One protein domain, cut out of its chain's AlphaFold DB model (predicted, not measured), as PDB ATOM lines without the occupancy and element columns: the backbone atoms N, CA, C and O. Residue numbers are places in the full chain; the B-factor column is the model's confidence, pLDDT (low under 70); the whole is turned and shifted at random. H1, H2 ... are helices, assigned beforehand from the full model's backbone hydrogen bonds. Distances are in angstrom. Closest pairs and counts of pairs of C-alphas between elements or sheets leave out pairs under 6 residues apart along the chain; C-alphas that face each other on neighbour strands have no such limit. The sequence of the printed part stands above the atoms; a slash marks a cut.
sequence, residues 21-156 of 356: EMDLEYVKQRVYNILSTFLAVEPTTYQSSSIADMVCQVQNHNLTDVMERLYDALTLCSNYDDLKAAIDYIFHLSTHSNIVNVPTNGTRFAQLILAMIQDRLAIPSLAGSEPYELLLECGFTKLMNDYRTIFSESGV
ATOM      1  N   GLU A  21      33.276  -0.335  31.554       56.81
ATOM      2  CA  GLU A  21      34.189   0.713  32.003       56.81
ATOM      3  C   GLU A  21      33.721   2.056  31.430       56.81
ATOM      4  O   GLU A  21      33.622   2.219  30.213       56.81
ATOM      5  N   MET A  22      33.409   3.025  32.300       66.50
ATOM      6  CA  MET A  22      33.218   4.423  31.902       66.50
ATOM      7  C   MET A  22      34.582   5.006  31.507       66.50
ATOM      8  O   MET A  22      35.141   5.852  32.199       66.50
ATOM      9  N   ASP A  23      35.147   4.472  30.429       81.81
ATOM     10  CA  ASP A  23      36.463   4.808  29.907       81.81
ATOM     11  C   ASP A  23      36.444   6.210  29.278       81.81
ATOM     12  O   ASP A  23      35.393   6.767  28.938       81.81
ATOM     13  N   LEU A  24      37.622   6.796  29.089       87.44
ATOM     14  CA  LEU A  24      37.809   8.124  28.514       87.44
ATOM     15  C   LEU A  24      37.065   8.299  27.177       87.44
ATOM     16  O   LEU A  24      36.540   9.377  26.893       87.44
ATOM     17  N   GLU A  25      36.976   7.250  26.358       89.69
ATOM     18  CA  GLU A  25      36.240   7.294  25.090       89.69
ATOM     19  C   GLU A  25      34.726   7.454  25.278       89.69
ATOM     20  O   GLU A  25      34.089   8.198  24.527       89.69
ATOM     21  N   TYR A  26      34.150   6.864  26.328       89.75
ATOM     22  CA  TYR A  26      32.751   7.100  26.684       89.75
ATOM     23  C   TYR A  26      32.522   8.571  27.063       89.75
ATOM     24  O   TYR A  26      31.561   9.199  26.604       89.75
ATOM     25  N   VAL A  27      33.439   9.158  27.842       90.19
ATOM     26  CA  VAL A  27      33.377  10.580  28.216       90.19
ATOM     27  C   VAL A  27      33.479  11.475  26.980       90.19
ATOM     28  O   VAL A  27      32.647  12.368  26.800       90.19
ATOM     29  N   LYS A  28      34.435  11.213  26.081       91.00
ATOM     30  CA  LYS A  28      34.582  11.959  24.820       91.00
ATOM     31  C   LYS A  28      33.342  11.846  23.938       91.00
ATOM     32  O   LYS A  28      32.900  12.851  23.380       91.00
ATOM     33  N   GLN A  29      32.743  10.662  23.835       90.88
ATOM     34  CA  GLN A  29      31.507  10.470  23.080       90.88
ATOM     35  C   GLN A  29      30.350  11.275  23.687       90.88
ATOM     36  O   GLN A  29      29.597  11.931  22.962       90.88
ATOM     37  N   ARG A  30      30.226  11.287  25.019       89.75
ATOM     38  CA  ARG A  30      29.214  12.081  25.730       89.75
ATOM     39  C   ARG A  30      29.418  13.580  25.506       89.75
ATOM     40  O   ARG A  30      28.458  14.276  25.187       89.75
ATOM     41  N   VAL A  31      30.658  14.059  25.590       90.44
ATOM     42  CA  VAL A  31      31.044  15.444  25.272       90.44
ATOM     43  C   VAL A  31      30.678  15.813  23.833       90.44
ATOM     44  O   VAL A  31      30.062  16.854  23.604       90.44
ATOM     45  N   TYR A  32      31.017  14.956  22.867       89.56
ATOM     46  CA  TYR A  32      30.694  15.176  21.457       89.56
ATOM     47  C   TYR A  32      29.185  15.321  21.255       89.56
ATOM     48  O   TYR A  32      28.722  16.288  20.652       89.56
ATOM     49  N   ASN A  33      28.400  14.416  21.845       88.06
ATOM     50  CA  ASN A  33      26.946  14.500  21.791       88.06
ATOM     51  C   ASN A  33      26.435  15.815  22.399       88.06
ATOM     52  O   ASN A  33      25.598  16.477  21.791       88.06
ATOM     53  N   ILE A  34      26.960  16.236  23.552       87.38
ATOM     54  CA  ILE A  34      26.557  17.484  24.221       87.38
ATOM     55  C   ILE A  34      26.793  18.715  23.338       87.38
ATOM     56  O   ILE A  34      25.919  19.581  23.284       87.38
ATOM     57  N   LEU A  35      27.931  18.798  22.646       84.75
ATOM     58  CA  LEU A  35      28.304  19.968  21.844       84.75
ATOM     59  C   LEU A  35      27.704  19.962  20.426       84.75
ATOM     60  O   LEU A  35      27.419  21.033  19.883       84.75
ATOM     61  N   SER A  36      27.486  18.783  19.832       82.94
ATOM     62  CA  SER A  36      27.107  18.640  18.416       82.94
ATOM     63  C   SER A  36      25.641  18.267  18.162       82.94
ATOM     64  O   SER A  36      25.174  18.442  17.038       82.94
ATOM     65  N   THR A  37      24.888  17.772  19.153       80.56
ATOM     66  CA  THR A  37      23.467  17.413  18.956       80.56
ATOM     67  C   THR A  37      22.524  18.556  19.320       80.56
ATOM     68  O   THR A  37      22.706  19.225  20.333       80.56
ATOM     69  N   PHE A  38      21.485  18.779  18.512       68.88
ATOM     70  CA  PHE A  38      20.426  19.732  18.847       68.88
ATOM     71  C   PHE A  38      19.652  19.262  20.080       68.88
ATOM     72  O   PHE A  38      19.116  18.155  20.104       68.88
ATOM     73  N   LEU A  39      19.559  20.130  21.084       66.44
ATOM     74  CA  LEU A  39      18.687  19.921  22.231       66.44
ATOM     75  C   LEU A  39      17.257  20.356  21.898       66.44
ATOM     76  O   LEU A  39      17.003  21.534  21.647       66.44
ATOM     77  N   ALA A  40      16.311  19.421  21.971       59.72
ATOM     78  CA  ALA A  40      14.906  19.769  22.130       59.72
ATOM     79  C   ALA A  40      14.687  20.168  23.598       59.72
ATOM     80  O   ALA A  40      14.614  19.313  24.477       59.72
ATOM     81  N   VAL A  41      14.669  21.473  23.874       62.03
ATOM     82  CA  VAL A  41      14.412  21.992  25.220       62.03
ATOM     83  C   VAL A  41      12.908  21.987  25.458       62.03
ATOM     84  O   VAL A  41      12.192  22.862  24.971       62.03
ATOM     85  N   GLU A  42      12.422  20.999  26.203       60.16
ATOM     86  CA  GLU A  42      11.094  21.072  26.802       60.16
ATOM     87  C   GLU A  42      11.196  21.843  28.127       60.16
ATOM     88  O   GLU A  42      12.073  21.537  28.940       60.16
ATOM     89  N   PRO A  43      10.356  22.865  28.361       61.88
ATOM     90  CA  PRO A  43      10.396  23.615  29.606       61.88
ATOM     91  C   PRO A  43      10.041  22.697  30.780       61.88
ATOM     92  O   PRO A  43       8.945  22.135  30.839       61.88
ATOM     93  N   THR A  44      10.962  22.560  31.734       66.38
ATOM     94  CA  THR A  44      10.719  21.850  32.993       66.38
ATOM     95  C   THR A  44       9.682  22.619  33.799       66.38
ATOM     96  O   THR A  44       9.938  23.730  34.260       66.38
ATOM     97  N   THR A  45       8.493  22.039  33.949       69.44
ATOM     98  CA  THR A  45       7.446  22.583  34.817       69.44
ATOM     99  C   THR A  45       7.611  21.992  36.211       69.44
ATOM    100  O   THR A  45       7.352  20.810  36.428       69.44
ATOM    101  N   TYR A  46       8.069  22.812  37.155       73.44
ATOM    102  CA  TYR A  46       8.183  22.406  38.551       73.44
ATOM    103  C   TYR A  46       6.799  22.378  39.203       73.44
ATOM    104  O   TYR A  46       6.020  23.327  39.089       73.44
ATOM    105  N   GLN A  47       6.474  21.277  39.880       67.94
ATOM    106  CA  GLN A  47       5.248  21.177  40.674       67.94
ATOM    107  C   GLN A  47       5.570  21.477  42.138       67.94
ATOM    108  O   GLN A  47       6.245  20.692  42.808       67.94
ATOM    109  N   SER A  48       5.077  22.614  42.634       63.41
ATOM    110  CA  SER A  48       5.274  23.085  44.008       63.41
ATOM    111  C   SER A  48       4.425  22.267  44.990       63.41
ATOM    112  O   SER A  48       3.243  22.551  45.191       63.41
ATOM    113  N   SER A  49       5.003  21.228  45.585       68.31
ATOM    114  CA  SER A  49       4.315  20.380  46.570       68.31
ATOM    115  C   SER A  49       5.085  20.301  47.887       68.31
ATOM    116  O   SER A  49       4.517  20.600  48.935       68.31
ATOM    117  N   SER A  50       6.376  19.971  47.829       85.06
ATOM    118  CA  SER A  50       7.250  19.762  48.990       85.06
ATOM    119  C   SER A  50       8.704  20.125  48.666       85.06
ATOM    120  O   SER A  50       9.116  20.080  47.503       85.06
ATOM    121  N   ILE A  51       9.502  20.454  49.689       88.25
ATOM    122  CA  ILE A  51      10.956  20.636  49.546       88.25
ATOM    123  C   ILE A  51      11.596  19.309  49.116       88.25
ATOM    124  O   ILE A  51      12.423  19.300  48.206       88.25
ATOM    125  N   ALA A  52      11.187  18.184  49.708       88.62
ATOM    126  CA  ALA A  52      11.668  16.855  49.324       88.62
ATOM    127  C   ALA A  52      11.351  16.507  47.857       88.62
ATOM    128  O   ALA A  52      12.225  16.021  47.133       88.62
ATOM    129  N   ASP A  53      10.135  16.812  47.398       87.69
ATOM    130  CA  ASP A  53       9.743  16.601  46.000       87.69
ATOM    131  C   ASP A  53      10.537  17.508  45.056       87.69
ATOM    132  O   ASP A  53      10.929  17.077  43.971       87.69
ATOM    133  N   MET A  54      10.839  18.740  45.479       89.12
ATOM    134  CA  MET A  54      11.679  19.658  44.712       89.12
ATOM    135  C   MET A  54      13.118  19.152  44.588       89.12
ATOM    136  O   MET A  54      13.692  19.196  43.504       89.12
ATOM    137  N   VAL A  55      13.696  18.608  45.664       89.25
ATOM    138  CA  VAL A  55      15.022  17.970  45.621       89.25
ATOM    139  C   VAL A  55      15.028  16.811  44.624       89.25
ATOM    140  O   VAL A  55      15.947  16.707  43.815       89.25
ATOM    141  N   CYS A  56      13.987  15.974  44.628       86.56
ATOM    142  CA  CYS A  56      13.852  14.868  43.679       86.56
ATOM    143  C   CYS A  56      13.703  15.356  42.227       86.56
ATOM    144  O   CYS A  56      14.323  14.799  41.319       86.56
ATOM    145  N   GLN A  57      12.917  16.413  42.001       86.12
ATOM    146  CA  GLN A  57      12.760  17.029  40.682       86.12
ATOM    147  C   GLN A  57      14.080  17.620  40.186       86.12
ATOM    148  O   GLN A  57      14.454  17.366  39.048       86.12
ATOM    149  N   VAL A  58      14.818  18.344  41.032       86.19
ATOM    150  CA  VAL A  58      16.106  18.944  40.657       86.19
ATOM    151  C   VAL A  58      17.180  17.884  40.420       86.19
ATOM    152  O   VAL A  58      17.960  18.000  39.485       86.19
ATOM    153  N   GLN A  59      17.184  16.800  41.194       84.69
ATOM    154  CA  GLN A  59      18.117  15.694  40.982       84.69
ATOM    155  C   GLN A  59      17.904  14.981  39.635       84.69
ATOM    156  O   GLN A  59      18.867  14.500  39.043       84.69
ATOM    157  N   ASN A  60      16.655  14.897  39.170       81.12
ATOM    158  CA  ASN A  60      16.278  14.147  37.972       81.12
ATOM    159  C   ASN A  60      15.926  15.042  36.774       81.12
ATOM    160  O   ASN A  60      15.461  14.526  35.755       81.12
ATOM    161  N   HIS A  61      16.084  16.367  36.877       76.19
ATOM    162  CA  HIS A  61      15.701  17.253  35.785       76.19
ATOM    163  C   HIS A  61      16.620  17.053  34.577       76.19
ATOM    164  O   HIS A  61      17.797  16.705  34.689       76.19
ATOM    165  N   ASN A  62      16.084  17.335  33.392       73.62
ATOM    166  CA  ASN A  62      16.895  17.384  32.185       73.62
ATOM    167  C   ASN A  62      17.741  18.658  32.203       73.62
ATOM    168  O   ASN A  62      17.199  19.760  32.120       73.62
ATOM    169  N   LEU A  63      19.063  18.505  32.311       74.00
ATOM    170  CA  LEU A  63      20.003  19.624  32.254       74.00
ATOM    171  C   LEU A  63      19.898  20.297  30.883       74.00
ATOM    172  O   LEU A  63      20.256  19.715  29.855       74.00
ATOM    173  N   THR A  64      19.385  21.521  30.863       74.44
ATOM    174  CA  THR A  64      19.249  22.311  29.630       74.44
ATOM    175  C   THR A  64      20.532  23.077  29.320       74.44
ATOM    176  O   THR A  64      20.869  23.284  28.152       74.44
ATOM    177  N   ASP A  65      21.290  23.429  30.356       82.75
ATOM    178  CA  ASP A  65      22.542  24.151  30.226       82.75
ATOM    179  C   ASP A  65      23.684  23.262  29.701       82.75
ATOM    180  O   ASP A  65      23.855  22.096  30.069       82.75
ATOM    181  N   VAL A  66      24.488  23.817  28.792       86.44
ATOM    182  CA  VAL A  66      25.603  23.093  28.164       86.44
ATOM    183  C   VAL A  66      26.720  22.823  29.168       86.44
ATOM    184  O   VAL A  66      27.262  21.721  29.180       86.44
ATOM    185  N   MET A  67      27.060  23.796  30.017       89.00
ATOM    186  CA  MET A  67      28.157  23.649  30.975       89.00
ATOM    187  C   MET A  67      27.811  22.682  32.094       89.00
ATOM    188  O   MET A  67      28.682  21.926  32.514       89.00
ATOM    189  N   GLU A  68      26.563  22.661  32.551       87.31
ATOM    190  CA  GLU A  68      26.119  21.686  33.550       87.31
ATOM    191  C   GLU A  68      26.169  20.257  32.992       87.31
ATOM    192  O   GLU A  68      26.670  19.349  33.656       87.31
ATOM    193  N   ARG A  69      25.766  20.052  31.728       87.44
ATOM    194  CA  ARG A  69      25.923  18.751  31.053       87.44
ATOM    195  C   ARG A  69      27.385  18.356  30.862       87.44
ATOM    196  O   ARG A  69      27.722  17.183  31.022       87.44
ATOM    197  N   LEU A  70      28.250  19.308  30.502       89.88
ATOM    198  CA  LEU A  70      29.690  19.064  30.395       89.88
ATOM    199  C   LEU A  70      30.288  18.711  31.757       89.88
ATOM    200  O   LEU A  70      31.066  17.769  31.837       89.88
ATOM    201  N   TYR A  71      29.895  19.399  32.830       91.12
ATOM    202  CA  TYR A  71      30.306  19.068  34.193       91.12
ATOM    203  C   TYR A  71      29.918  17.628  34.564       91.12
ATOM    204  O   TYR A  71      30.759  16.852  35.019       91.12
ATOM    205  N   ASP A  72      28.678  17.227  34.284       88.75
ATOM    206  CA  ASP A  72      28.200  15.863  34.526       88.75
ATOM    207  C   ASP A  72      28.951  14.799  33.712       88.75
ATOM    208  O   ASP A  72      29.072  13.661  34.160       88.75
ATOM    209  N   ALA A  73      29.458  15.142  32.525       90.25
ATOM    210  CA  ALA A  73      30.305  14.247  31.738       90.25
ATOM    211  C   ALA A  73      31.743  14.190  32.280       90.25
ATOM    212  O   ALA A  73      32.314  13.110  32.388       90.25
ATOM    213  N   LEU A  74      32.323  15.335  32.645       91.88
ATOM    214  CA  LEU A  74      33.706  15.440  33.121       91.88
ATOM    215  C   LEU A  74      33.903  14.870  34.531       91.88
ATOM    216  O   LEU A  74      34.991  14.404  34.856       91.88
ATOM    217  N   THR A  75      32.859  14.858  35.361       91.00
ATOM    218  CA  THR A  75      32.884  14.187  36.675       91.00
ATOM    219  C   THR A  75      32.973  12.660  36.578       91.00
ATOM    220  O   THR A  75      33.253  12.016  37.586       91.00
ATOM    221  N   LEU A  76      32.780  12.077  35.387       89.44
ATOM    222  CA  LEU A  76      32.983  10.647  35.136       89.44
ATOM    223  C   LEU A  76      34.461  10.284  34.922       89.44
ATOM    224  O   LEU A  76      34.800   9.103  34.937       89.44
ATOM    225  N   CYS A  77      35.345  11.267  34.720       89.88
ATOM    226  CA  CYS A  77      36.772  11.010  34.559       89.88
ATOM    227  C   CYS A  77      37.368  10.434  35.853       89.88
ATOM    228  O   CYS A  77      37.214  11.002  36.935       89.88
ATOM    229  N   SER A  78      38.095   9.320  35.733       86.56
ATOM    230  CA  SER A  78      38.599   8.569  36.891       86.56
ATOM    231  C   SER A  78      39.873   9.164  37.497       86.56
ATOM    232  O   SER A  78      40.176   8.948  38.671       86.56
ATOM    233  N   ASN A  79      40.651   9.892  36.699       90.38
ATOM    234  CA  ASN A  79      41.928  10.464  37.104       90.38
ATOM    235  C   ASN A  79      42.177  11.824  36.421       90.38
ATOM    236  O   ASN A  79      41.384  12.300  35.607       90.38
ATOM    237  N   TYR A  80      43.286  12.465  36.797       92.12
ATOM    238  CA  TYR A  80      43.691  13.761  36.255       92.12
ATOM    239  C   TYR A  80      43.942  13.730  34.744       92.12
ATOM    240  O   TYR A  80      43.526  14.652  34.044       92.12
ATOM    241  N   ASP A  81      44.615  12.692  34.250       91.75
ATOM    242  CA  ASP A  81      45.016  12.596  32.847       91.75
ATOM    243  C   ASP A  81      43.792  12.452  31.937       91.75
ATOM    244  O   ASP A  81      43.711  13.125  30.909       91.75
ATOM    245  N   ASP A  82      42.791  11.678  32.364       93.25
ATOM    246  CA  ASP A  82      41.507  11.539  31.672       93.25
ATOM    247  C   ASP A  82      40.735  12.859  31.658       93.25
ATOM    248  O   ASP A  82      40.200  13.263  30.625       93.25
ATOM    249  N   LEU A  83      40.694  13.572  32.791       93.81
ATOM    250  CA  LEU A  83      40.059  14.889  32.875       93.81
ATOM    251  C   LEU A  83      40.735  15.883  31.928       93.81
ATOM    252  O   LEU A  83      40.060  16.573  31.165       93.81
ATOM    253  N   LYS A  84      42.068  15.931  31.947       94.25
ATOM    254  CA  LYS A  84      42.850  16.786  31.058       94.25
ATOM    255  C   LYS A  84      42.591  16.429  29.595       94.25
ATOM    256  O   LYS A  84      42.288  17.317  28.808       94.25
ATOM    257  N   ALA A  85      42.646  15.147  29.237       93.25
ATOM    258  CA  ALA A  85      42.402  14.686  27.875       93.25
ATOM    259  C   ALA A  85      40.972  14.988  27.398       93.25
ATOM    260  O   ALA A  85      40.773  15.338  26.234       93.25
ATOM    261  N   ALA A  86      39.976  14.889  28.282       94.12
ATOM    262  CA  ALA A  86      38.594  15.241  27.974       94.12
ATOM    263  C   ALA A  86      38.420  16.753  27.748       94.12
ATOM    264  O   ALA A  86      37.735  17.151  26.806       94.12
ATOM    265  N   ILE A  87      39.064  17.606  28.554       93.75
ATOM    266  CA  ILE A  87      39.021  19.064  28.355       93.75
ATOM    267  C   ILE A  87      39.799  19.474  27.096       93.75
ATOM    268  O   ILE A  87      39.294  20.269  26.302       93.75
ATOM    269  N   ASP A  88      40.973  18.891  26.854       92.75
ATOM    270  CA  ASP A  88      41.737  19.107  25.619       92.75
ATOM    271  C   ASP A  88      40.883  18.720  24.395       92.75
ATOM    272  O   ASP A  88      40.816  19.455  23.408       92.75
ATOM    273  N   TYR A  89      40.144  17.608  24.478       92.50
ATOM    274  CA  TYR A  89      39.198  17.195  23.442       92.50
ATOM    275  C   TYR A  89      38.065  18.216  23.228       92.50
ATOM    276  O   TYR A  89      37.745  18.528  22.081       92.50
ATOM    277  N   ILE A  90      37.505  18.801  24.296       92.50
ATOM    278  CA  ILE A  90      36.523  19.901  24.202       92.50
ATOM    279  C   ILE A  90      37.116  21.093  23.441       92.50
ATOM    280  O   ILE A  90      36.465  21.641  22.548       92.50
ATOM    281  N   PHE A  91      38.352  21.489  23.748       91.88
ATOM    282  CA  PHE A  91      39.022  22.599  23.066       91.88
ATOM    283  C   PHE A  91      39.303  22.304  21.587       91.88
ATOM    284  O   PHE A  91      39.092  23.164  20.726       91.88
ATOM    285  N   HIS A  92      39.693  21.070  21.259       90.44
ATOM    286  CA  HIS A  92      39.845  20.631  19.872       90.44
ATOM    287  C   HIS A  92      38.518  20.646  19.104       90.44
ATOM    288  O   HIS A  92      38.470  21.154  17.982       90.44
ATOM    289  N   LEU A  93      37.427  20.161  19.706       89.12
ATOM    290  CA  LEU A  93      36.093  20.249  19.103       89.12
ATOM    291  C   LEU A  93      35.664  21.706  18.894       89.12
ATOM    292  O   LEU A  93      35.106  22.030  17.851       89.12
ATOM    293  N   SER A  94      35.986  22.588  19.841       88.06
ATOM    294  CA  SER A  94      35.624  24.011  19.792       88.06
ATOM    295  C   SER A  94      36.308  24.801  18.686       88.06
ATOM    296  O   SER A  94      35.799  25.839  18.287       88.06
ATOM    297  N   THR A  95      37.434  24.304  18.182       85.75
ATOM    298  CA  THR A  95      38.225  24.944  17.122       85.75
ATOM    299  C   THR A  95      38.028  24.291  15.752       85.75
ATOM    300  O   THR A  95      38.169  24.953  14.731       85.75
ATOM    301  N   HIS A  96      37.712  22.992  15.700       77.12
ATOM    302  CA  HIS A  96      37.725  22.217  14.449       77.12
ATOM    303  C   HIS A  96      36.365  21.616  14.060       77.12
ATOM    304  O   HIS A  96      36.271  20.965  13.019       77.12
ATOM    305  N   SER A  97      35.320  21.768  14.882       76.44
ATOM    306  CA  SER A  97      34.005  21.153  14.652       76.44
ATOM    307  C   SER A  97      32.864  22.165  14.711       76.44
ATOM    308  O   SER A  97      32.945  23.196  15.370       76.44
ATOM    309  N   ASN A  98      31.753  21.831  14.050       73.56
ATOM    310  CA  ASN A  98      30.518  22.601  14.161       73.56
ATOM    311  C   ASN A  98      29.890  22.357  15.540       73.56
ATOM    312  O   ASN A  98      29.201  21.356  15.751       73.56
ATOM    313  N   ILE A  99      30.144  23.269  16.478       81.50
ATOM    314  CA  ILE A  99      29.435  23.311  17.755       81.50
ATOM    315  C   ILE A  99      28.055  23.915  17.521       81.50
ATOM    316  O   ILE A  99      27.919  25.035  17.031       81.50
ATOM    317  N   VAL A 100      27.027  23.156  17.887       75.81
ATOM    318  CA  VAL A 100      25.628  23.589  17.814       75.81
ATOM    319  C   VAL A 100      25.213  24.237  19.133       75.81
ATOM    320  O   VAL A 100      24.522  25.253  19.140       75.81
ATOM    321  N   ASN A 101      25.681  23.681  20.251       79.75
ATOM    322  CA  ASN A 101      25.345  24.149  21.589       79.75
ATOM    323  C   ASN A 101      26.505  24.960  22.174       79.75
ATOM    324  O   ASN A 101      27.441  24.402  22.746       79.75
ATOM    325  N   VAL A 102      26.447  26.282  22.022       79.44
ATOM    326  CA  VAL A 102      27.478  27.190  22.536       79.44
ATOM    327  C   VAL A 102      27.244  27.462  24.026       79.44
ATOM    328  O   VAL A 102      26.146  27.886  24.389       79.44
ATOM    329  N   PRO A 103      28.248  27.272  24.898       80.12
ATOM    330  CA  PRO A 103      28.137  27.662  26.297       80.12
ATOM    331  C   PRO A 103      27.942  29.173  26.458       80.12
ATOM    332  O   PRO A 103      28.734  29.963  25.947       80.12
ATOM    333  N   THR A 104      26.916  29.581  27.202       74.12
ATOM    334  CA  THR A 104      26.596  31.002  27.442       74.12
ATOM    335  C   THR A 104      26.908  31.474  28.859       74.12
ATOM    336  O   THR A 104      26.742  32.653  29.167       74.12
ATOM    337  N   ASN A 105      27.350  30.571  29.734       70.81
ATOM    338  CA  ASN A 105      27.559  30.891  31.141       70.81
ATOM    339  C   ASN A 105      28.771  31.794  31.351       70.81
ATOM    340  O   ASN A 105      29.737  31.773  30.595       70.81
ATOM    341  N   GLY A 106      28.735  32.571  32.432       74.00
ATOM    342  CA  GLY A 106      29.805  33.501  32.788       74.00
ATOM    343  C   GLY A 106      31.097  32.842  33.280       74.00
ATOM    344  O   GLY A 106      32.007  33.574  33.659       74.00
ATOM    345  N   THR A 107      31.191  31.507  33.293       85.00
ATOM    346  CA  THR A 107      32.383  30.804  33.779       85.00
ATOM    347  C   THR A 107      33.556  30.976  32.825       85.00
ATOM    348  O   THR A 107      33.392  31.102  31.609       85.00
ATOM    349  N   ARG A 108      34.772  30.927  33.358       87.81
ATOM    350  CA  ARG A 108      35.994  30.960  32.557       87.81
ATOM    351  C   ARG A 108      36.033  29.831  31.535       87.81
ATOM    352  O   ARG A 108      36.456  30.055  30.406       87.81
ATOM    353  N   PHE A 109      35.590  28.632  31.904       89.38
ATOM    354  CA  PHE A 109      35.595  27.500  30.981       89.38
ATOM    355  C   PHE A 109      34.674  27.755  29.776       89.38
ATOM    356  O   PHE A 109      35.094  27.572  28.634       89.38
ATOM    357  N   ALA A 110      33.471  28.291  30.010       87.88
ATOM    358  CA  ALA A 110      32.576  28.712  28.935       87.88
ATOM    359  C   ALA A 110      33.193  29.828  28.073       87.88
ATOM    360  O   ALA A 110      33.117  29.769  26.848       87.88
ATOM    361  N   GLN A 111      33.865  30.807  28.690       88.81
ATOM    362  CA  GLN A 111      34.555  31.885  27.970       88.81
ATOM    363  C   GLN A 111      35.706  31.370  27.093       88.81
ATOM    364  O   GLN A 111      35.871  31.853  25.975       88.81
ATOM    365  N   LEU A 112      36.485  30.393  27.569       88.38
ATOM    366  CA  LEU A 112      37.556  29.758  26.793       88.38
ATOM    367  C   LEU A 112      36.990  29.018  25.577       88.38
ATOM    368  O   LEU A 112      37.486  29.209  24.468       88.38
ATOM    369  N   ILE A 113      35.922  28.235  25.767       88.44
ATOM    370  CA  ILE A 113      35.224  27.545  24.672       88.44
ATOM    371  C   ILE A 113      34.683  28.563  23.659       88.44
ATOM    372  O   ILE A 113      34.918  28.434  22.461       88.44
ATOM    373  N   LEU A 114      34.010  29.615  24.130       88.38
ATOM    374  CA  LEU A 114      33.452  30.655  23.268       88.38
ATOM    375  C   LEU A 114      34.537  31.394  22.474       88.38
ATOM    376  O   LEU A 114      34.357  31.655  21.286       88.38
ATOM    377  N   ALA A 115      35.666  31.722  23.106       86.50
ATOM    378  CA  ALA A 115      36.786  32.381  22.441       86.50
ATOM    379  C   ALA A 115      37.427  31.495  21.361       86.50
ATOM    380  O   ALA A 115      37.860  32.016  20.334       86.50
ATOM    381  N   MET A 116      37.447  30.175  21.565       88.12
ATOM    382  CA  MET A 116      37.900  29.208  20.560       88.12
ATOM    383  C   MET A 116      36.942  29.090  19.383       88.12
ATOM    384  O   MET A 116      37.393  29.148  18.248       88.12
ATOM    385  N   ILE A 117      35.633  29.004  19.643       86.50
ATOM    386  CA  ILE A 117      34.604  28.973  18.587       86.50
ATOM    387  C   ILE A 117      34.681  30.231  17.709       86.50
ATOM    388  O   ILE A 117      34.357  30.198  16.526       86.50
ATOM    389  N   GLN A 118      35.095  31.359  18.288       86.50
ATOM    390  CA  GLN A 118      35.256  32.633  17.587       86.50
ATOM    391  C   GLN A 118      36.629  32.805  16.912       86.50
ATOM    392  O   GLN A 118      36.908  33.906  16.433       86.50
ATOM    393  N   ASP A 119      37.491  31.782  16.914       81.44
ATOM    394  CA  ASP A 119      38.874  31.823  16.412       81.44
ATOM    395  C   ASP A 119      39.740  32.936  17.041       81.44
ATOM    396  O   ASP A 119      40.704  33.427  16.452       81.44
ATOM    397  N   ARG A 120      39.406  33.361  18.267       81.19
ATOM    398  CA  ARG A 120      40.117  34.428  18.997       81.19
ATOM    399  C   ARG A 120      41.219  33.908  19.908       81.19
ATOM    400  O   ARG A 120      41.970  34.702  20.471       81.19
ATOM    401  N   LEU A 121      41.303  32.593  20.087       81.62
ATOM    402  CA  LEU A 121      42.225  31.960  21.019       81.62
ATOM    403  C   LEU A 121      42.804  30.682  20.409       81.62
ATOM    404  O   LEU A 121      42.067  29.831  19.918       81.62
ATOM    405  N   ALA A 122      44.128  30.532  20.475       83.25
ATOM    406  CA  ALA A 122      44.777  29.254  20.195       83.25
ATOM    407  C   ALA A 122      44.453  28.240  21.303       83.25
ATOM    408  O   ALA A 122      44.199  28.632  22.442       83.25
ATOM    409  N   ILE A 123      44.502  26.943  20.994       85.12
ATOM    410  CA  ILE A 123      44.250  25.893  21.990       85.12
ATOM    411  C   ILE A 123      45.269  26.031  23.137       85.12
ATOM    412  O   ILE A 123      46.474  25.921  22.892       85.12
ATOM    413  N   PRO A 124      44.823  26.301  24.375       84.44
ATOM    414  CA  PRO A 124      45.694  26.437  25.519       84.44
ATOM    415  C   PRO A 124      46.204  25.064  25.934       84.44
ATOM    416  O   PRO A 124      45.473  24.078  25.933       84.44
ATOM    417  N   SER A 125      47.469  25.017  26.333       85.31
ATOM    418  CA  SER A 125      48.035  23.832  26.963       85.31
ATOM    419  C   SER A 125      47.736  23.887  28.452       85.31
ATOM    420  O   SER A 125      48.382  24.655  29.161       85.31
ATOM    421  N   LEU A 126      46.803  23.058  28.920       87.56
ATOM    422  CA  LEU A 126      46.502  22.957  30.346       87.56
ATOM    423  C   LEU A 126      47.667  22.316  31.112       87.56
ATOM    424  O   LEU A 126      48.191  21.275  30.698       87.56
ATOM    425  N   ALA A 127      48.059  22.907  32.237       86.56
ATOM    426  CA  ALA A 127      49.106  22.396  33.116       86.56
ATOM    427  C   ALA A 127      48.751  22.567  34.602       86.56
ATOM    428  O   ALA A 127      47.977  23.437  34.992       86.56
ATOM    429  N   GLY A 128      49.339  21.735  35.468       88.50
ATOM    430  CA  GLY A 128      49.156  21.855  36.919       88.50
ATOM    431  C   GLY A 128      47.698  21.666  37.357       88.50
ATOM    432  O   GLY A 128      47.058  20.687  36.982       88.50
ATOM    433  N   SER A 129      47.167  22.587  38.166       89.81
ATOM    434  CA  SER A 129      45.802  22.525  38.714       89.81
ATOM    435  C   SER A 129      44.700  22.956  37.745       89.81
ATOM    436  O   SER A 129      43.527  22.751  38.052       89.81
ATOM    437  N   GLU A 130      45.036  23.517  36.582       91.06
ATOM    438  CA  GLU A 130      44.073  24.180  35.691       91.06
ATOM    439  C   GLU A 130      42.859  23.307  35.298       91.06
ATOM    440  O   GLU A 130      41.735  23.806  35.406       91.06
ATOM    441  N   PRO A 131      43.004  22.009  34.936       91.94
ATOM    442  CA  PRO A 131      41.850  21.143  34.667       91.94
ATOM    443  C   PRO A 131      40.871  21.045  35.847       91.94
ATOM    444  O   PRO A 131      39.654  21.082  35.656       91.94
ATOM    445  N   TYR A 132      41.391  20.965  37.076       92.38
ATOM    446  CA  TYR A 132      40.565  20.910  38.281       92.38
ATOM    447  C   TYR A 132      39.909  22.248  38.589       92.38
ATOM    448  O   TYR A 132      38.758  22.266  39.009       92.38
ATOM    449  N   GLU A 133      40.603  23.362  38.369       91.75
ATOM    450  CA  GLU A 133      40.027  24.690  38.576       91.75
ATOM    451  C   GLU A 133      38.828  24.935  37.655       91.75
ATOM    452  O   GLU A 133      37.798  25.435  38.104       91.75
ATOM    453  N   LEU A 134      38.945  24.568  36.372       91.75
ATOM    454  CA  LEU A 134      37.859  24.698  35.395       91.75
ATOM    455  C   LEU A 134      36.657  23.822  35.771       91.75
ATOM    456  O   LEU A 134      35.513  24.282  35.705       91.75
ATOM    457  N   LEU A 135      36.915  22.582  36.201       93.00
ATOM    458  CA  LEU A 135      35.869  21.674  36.663       93.00
ATOM    459  C   LEU A 135      35.186  22.202  37.933       93.00
ATOM    460  O   LEU A 135      33.959  22.195  38.023       93.00
ATOM    461  N   LEU A 136      35.973  22.692  38.891       91.50
ATOM    462  CA  LEU A 136      35.491  23.217  40.165       91.50
ATOM    463  C   LEU A 136      34.598  24.444  39.973       91.50
ATOM    464  O   LEU A 136      33.546  24.545  40.599       91.50
ATOM    465  N   GLU A 137      34.986  25.358  39.085       89.88
ATOM    466  CA  GLU A 137      34.189  26.541  38.763       89.88
ATOM    467  C   GLU A 137      32.822  26.161  38.178       89.88
ATOM    468  O   GLU A 137      31.796  26.690  38.610       89.88
ATOM    469  N   CYS A 138      32.791  25.189  37.259       89.75
ATOM    470  CA  CYS A 138      31.537  24.672  36.708       89.75
ATOM    471  C   CYS A 138      30.685  23.985  37.778       89.75
ATOM    472  O   CYS A 138      29.476  24.205  37.828       89.75
ATOM    473  N   GLY A 139      31.317  23.211  38.664       90.44
ATOM    474  CA  GLY A 139      30.639  22.558  39.780       90.44
ATOM    475  C   GLY A 139      29.999  23.553  40.739       90.44
ATOM    476  O   GLY A 139      28.856  23.358  41.145       90.44
ATOM    477  N   PHE A 140      30.677  24.662  41.048       90.69
ATOM    478  CA  PHE A 140      30.081  25.733  41.842       90.69
ATOM    479  C   PHE A 140      28.865  26.347  41.158       90.69
ATOM    480  O   PHE A 140      27.828  26.479  41.803       90.69
ATOM    481  N   THR A 141      28.955  26.687  39.869       89.12
ATOM    482  CA  THR A 141      27.809  27.244  39.133       89.12
ATOM    483  C   THR A 141      26.621  26.284  39.126       89.12
ATOM    484  O   THR A 141      25.518  26.709  39.465       89.12
ATOM    485  N   LYS A 142      26.852  24.996  38.839       89.88
ATOM    486  CA  LYS A 142      25.803  23.971  38.858       89.88
ATOM    487  C   LYS A 142      25.148  23.864  40.236       89.88
ATOM    488  O   LYS A 142      23.939  24.000  40.354       89.88
ATOM    489  N   LEU A 143      25.943  23.680  41.293       91.19
ATOM    490  CA  LEU A 143      25.418  23.529  42.655       91.19
ATOM    491  C   LEU A 143      24.648  24.768  43.118       91.19
ATOM    492  O   LEU A 143      23.615  24.650  43.770       91.19
ATOM    493  N   MET A 144      25.131  25.966  42.784       91.00
ATOM    494  CA  MET A 144      24.419  27.205  43.086       91.00
ATOM    495  C   MET A 144      23.071  27.271  42.373       91.00
ATOM    496  O   MET A 144      22.094  27.690  42.990       91.00
ATOM    497  N   ASN A 145      23.006  26.866  41.104       89.62
ATOM    498  CA  ASN A 145      21.753  26.812  40.358       89.62
ATOM    499  C   ASN A 145      20.798  25.779  40.962       89.62
ATOM    500  O   ASN A 145      19.661  26.135  41.252       89.62
ATOM    501  N   ASP A 146      21.282  24.572  41.267       90.75
ATOM    502  CA  ASP A 146      20.493  23.510  41.903       90.75
ATOM    503  C   ASP A 146      19.868  23.998  43.220       90.75
ATOM    504  O   ASP A 146      18.652  23.933  43.403       90.75
ATOM    505  N   TYR A 147      20.672  24.560  44.133       93.69
ATOM    506  CA  TYR A 147      20.145  25.109  45.387       93.69
ATOM    507  C   TYR A 147      19.228  26.307  45.152       93.69
ATOM    508  O   TYR A 147      18.199  26.413  45.815       93.69
ATOM    509  N   ARG A 148      19.554  27.209  44.219       91.56
ATOM    510  CA  ARG A 148      18.686  28.352  43.915       91.56
ATOM    511  C   ARG A 148      17.307  27.863  43.483       91.56
ATOM    512  O   ARG A 148      16.334  28.303  44.080       91.56
ATOM    513  N   THR A 149      17.241  26.919  42.545       90.06
ATOM    514  CA  THR A 149      15.995  26.306  42.075       90.06
ATOM    515  C   THR A 149      15.251  25.610  43.209       90.06
ATOM    516  O   THR A 149      14.060  25.850  43.376       90.06
ATOM    517  N   ILE A 150      15.932  24.812  44.043       91.69
ATOM    518  CA  ILE A 150      15.278  24.131  45.174       91.69
ATOM    519  C   ILE A 150      14.586  25.140  46.090       91.69
ATOM    520  O   ILE A 150      13.427  24.947  46.447       91.69
ATOM    521  N   PHE A 151      15.273  26.213  46.475       92.19
ATOM    522  CA  PHE A 151      14.750  27.182  47.437       92.19
ATOM    523  C   PHE A 151      13.729  28.157  46.819       92.19
ATOM    524  O   PHE A 151      12.741  28.485  47.482       92.19
ATOM    525  N   SER A 152      13.919  28.574  45.558       90.12
ATOM    526  CA  SER A 152      13.002  29.485  44.861       90.12
ATOM    527  C   SER A 152      11.703  28.796  44.453       90.12
ATOM    528  O   SER A 152      10.625  29.311  44.740       90.12
ATOM    529  N   GLU A 153      11.783  27.610  43.843       89.00
ATOM    530  CA  GLU A 153      10.608  26.883  43.343       89.00
ATOM    531  C   GLU A 153       9.797  26.239  44.475       89.00
ATOM    532  O   GLU A 153       8.589  26.038  44.345       89.00
ATOM    533  N   SER A 154      10.424  25.948  45.622       87.44
ATOM    534  CA  SER A 154       9.694  25.555  46.838       87.44
ATOM    535  C   SER A 154       9.044  26.739  47.565       87.44
ATOM    536  O   SER A 154       8.271  26.528  48.498       87.44
ATOM    537  N   GLY A 155       9.338  27.983  47.161       85.69
ATOM    538  CA  GLY A 155       8.811  29.194  47.793       85.69
ATOM    539  C   GLY A 155       9.303  29.415  49.228       85.69
ATOM    540  O   GLY A 155       8.659  30.133  49.991       85.69
ATOM    541  N   VAL A 156      10.414  28.783  49.616       88.31
ATOM    542  CA  VAL A 156      10.920  28.804  50.996       88.31
ATOM    543  C   VAL A 156      11.757  30.047  51.271       88.31
ATOM    544  O   VAL A 156      11.576  30.706  52.298       88.31
TER     545      VAL A 156
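Overview. This is residues 21 to 156 of the 356 residues of an uncharacterized protein of Anopheles maculatus (UniProt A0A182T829). One long helix, H6, runs along the longest axis, with four helices gathered into a head at its first part and a smaller helix, H2, packed on its far part. In the head H3 lies between H1 and H6, H4 crosses the first end of H6, and H5 packs on both H4 and H6; a long link, residues 37 to 50, swings out from H1 to H2. The printed part has 136 residues with six named helices, H1 to H6 in order along the chain, and no named strand; the class is all helix, and the packing is mostly crossed. It is compact by its radius of gyration of the C-alphas, 16.0 A, yet elongated in outline, spanning 48 by 28 by 28 A.

Arrangement. H1, residues 24 to 36, touches H3, residues 66 to 74, at a shallow tilt of 8 degrees, opposite ways; their closest C-alphas, of Val 27 and Ala 73, are 5.9 A apart. H1 also touches H4, residues 80 to 96, at a shallow tilt of 31 degrees, the same way, closest at the C-alphas of Leu 24 and Asp 82, 5.9 A. H2, residues 51 to 60, touches H6, residues 130 to 153, which meets it with residues 146 to 153 alone; the closest C-alphas, of Met 54 and Ile 150, are 5.8 A apart. H3 touches H6 at a steep tilt of 58 degrees, with the C-alphas of Glu 68 and Lys 142 closest at 5.8 A. H4 touches H5, residues 108 to 117, at 36 degrees, only just a steep tilt, closest at Ser 94 and Ile 117, whose C-alphas are 5.2 A apart. H4 is about perpendicular to H6, at 84 degrees, and touches it with the C-alphas of Lys 84 and Pro 131 closest, 5.7 A. H5 touches H6 with the C-alphas of Phe 109 and Leu 134 closest, 5.7 A. H6, touching four helices, is the hub, while H1 and H6 are apart. In each of H1 to H6 every O i to N i+4 pair is within hydrogen-bond range.

Along the chain. H1 begins at C-alpha 24, (37.809, 8.124, 28.514), and is 18.1 A long. H4 is 24.1 A long. H6 is 34.4 A long, from C-alpha 130 at (44.073, 24.180, 35.691) to C-alpha 153 at (10.608, 26.883, 43.343). H2, H3 and H5 measure 14.3, 12.2 and 14.2 A.

Size, cuts and confidence. The C-alphas farthest apart, of Ser 49 and Ala 122, are 49.1 A apart. The printed part has no cut. The links H1 to H2, H4 to H5 and H5 to H6 are long; H2 to H3 and H3 to H4 are tight. The mean pLDDT of the printed part is 84.9, with residues 21 to 22, 38 to 45 and 47 to 49 under 70.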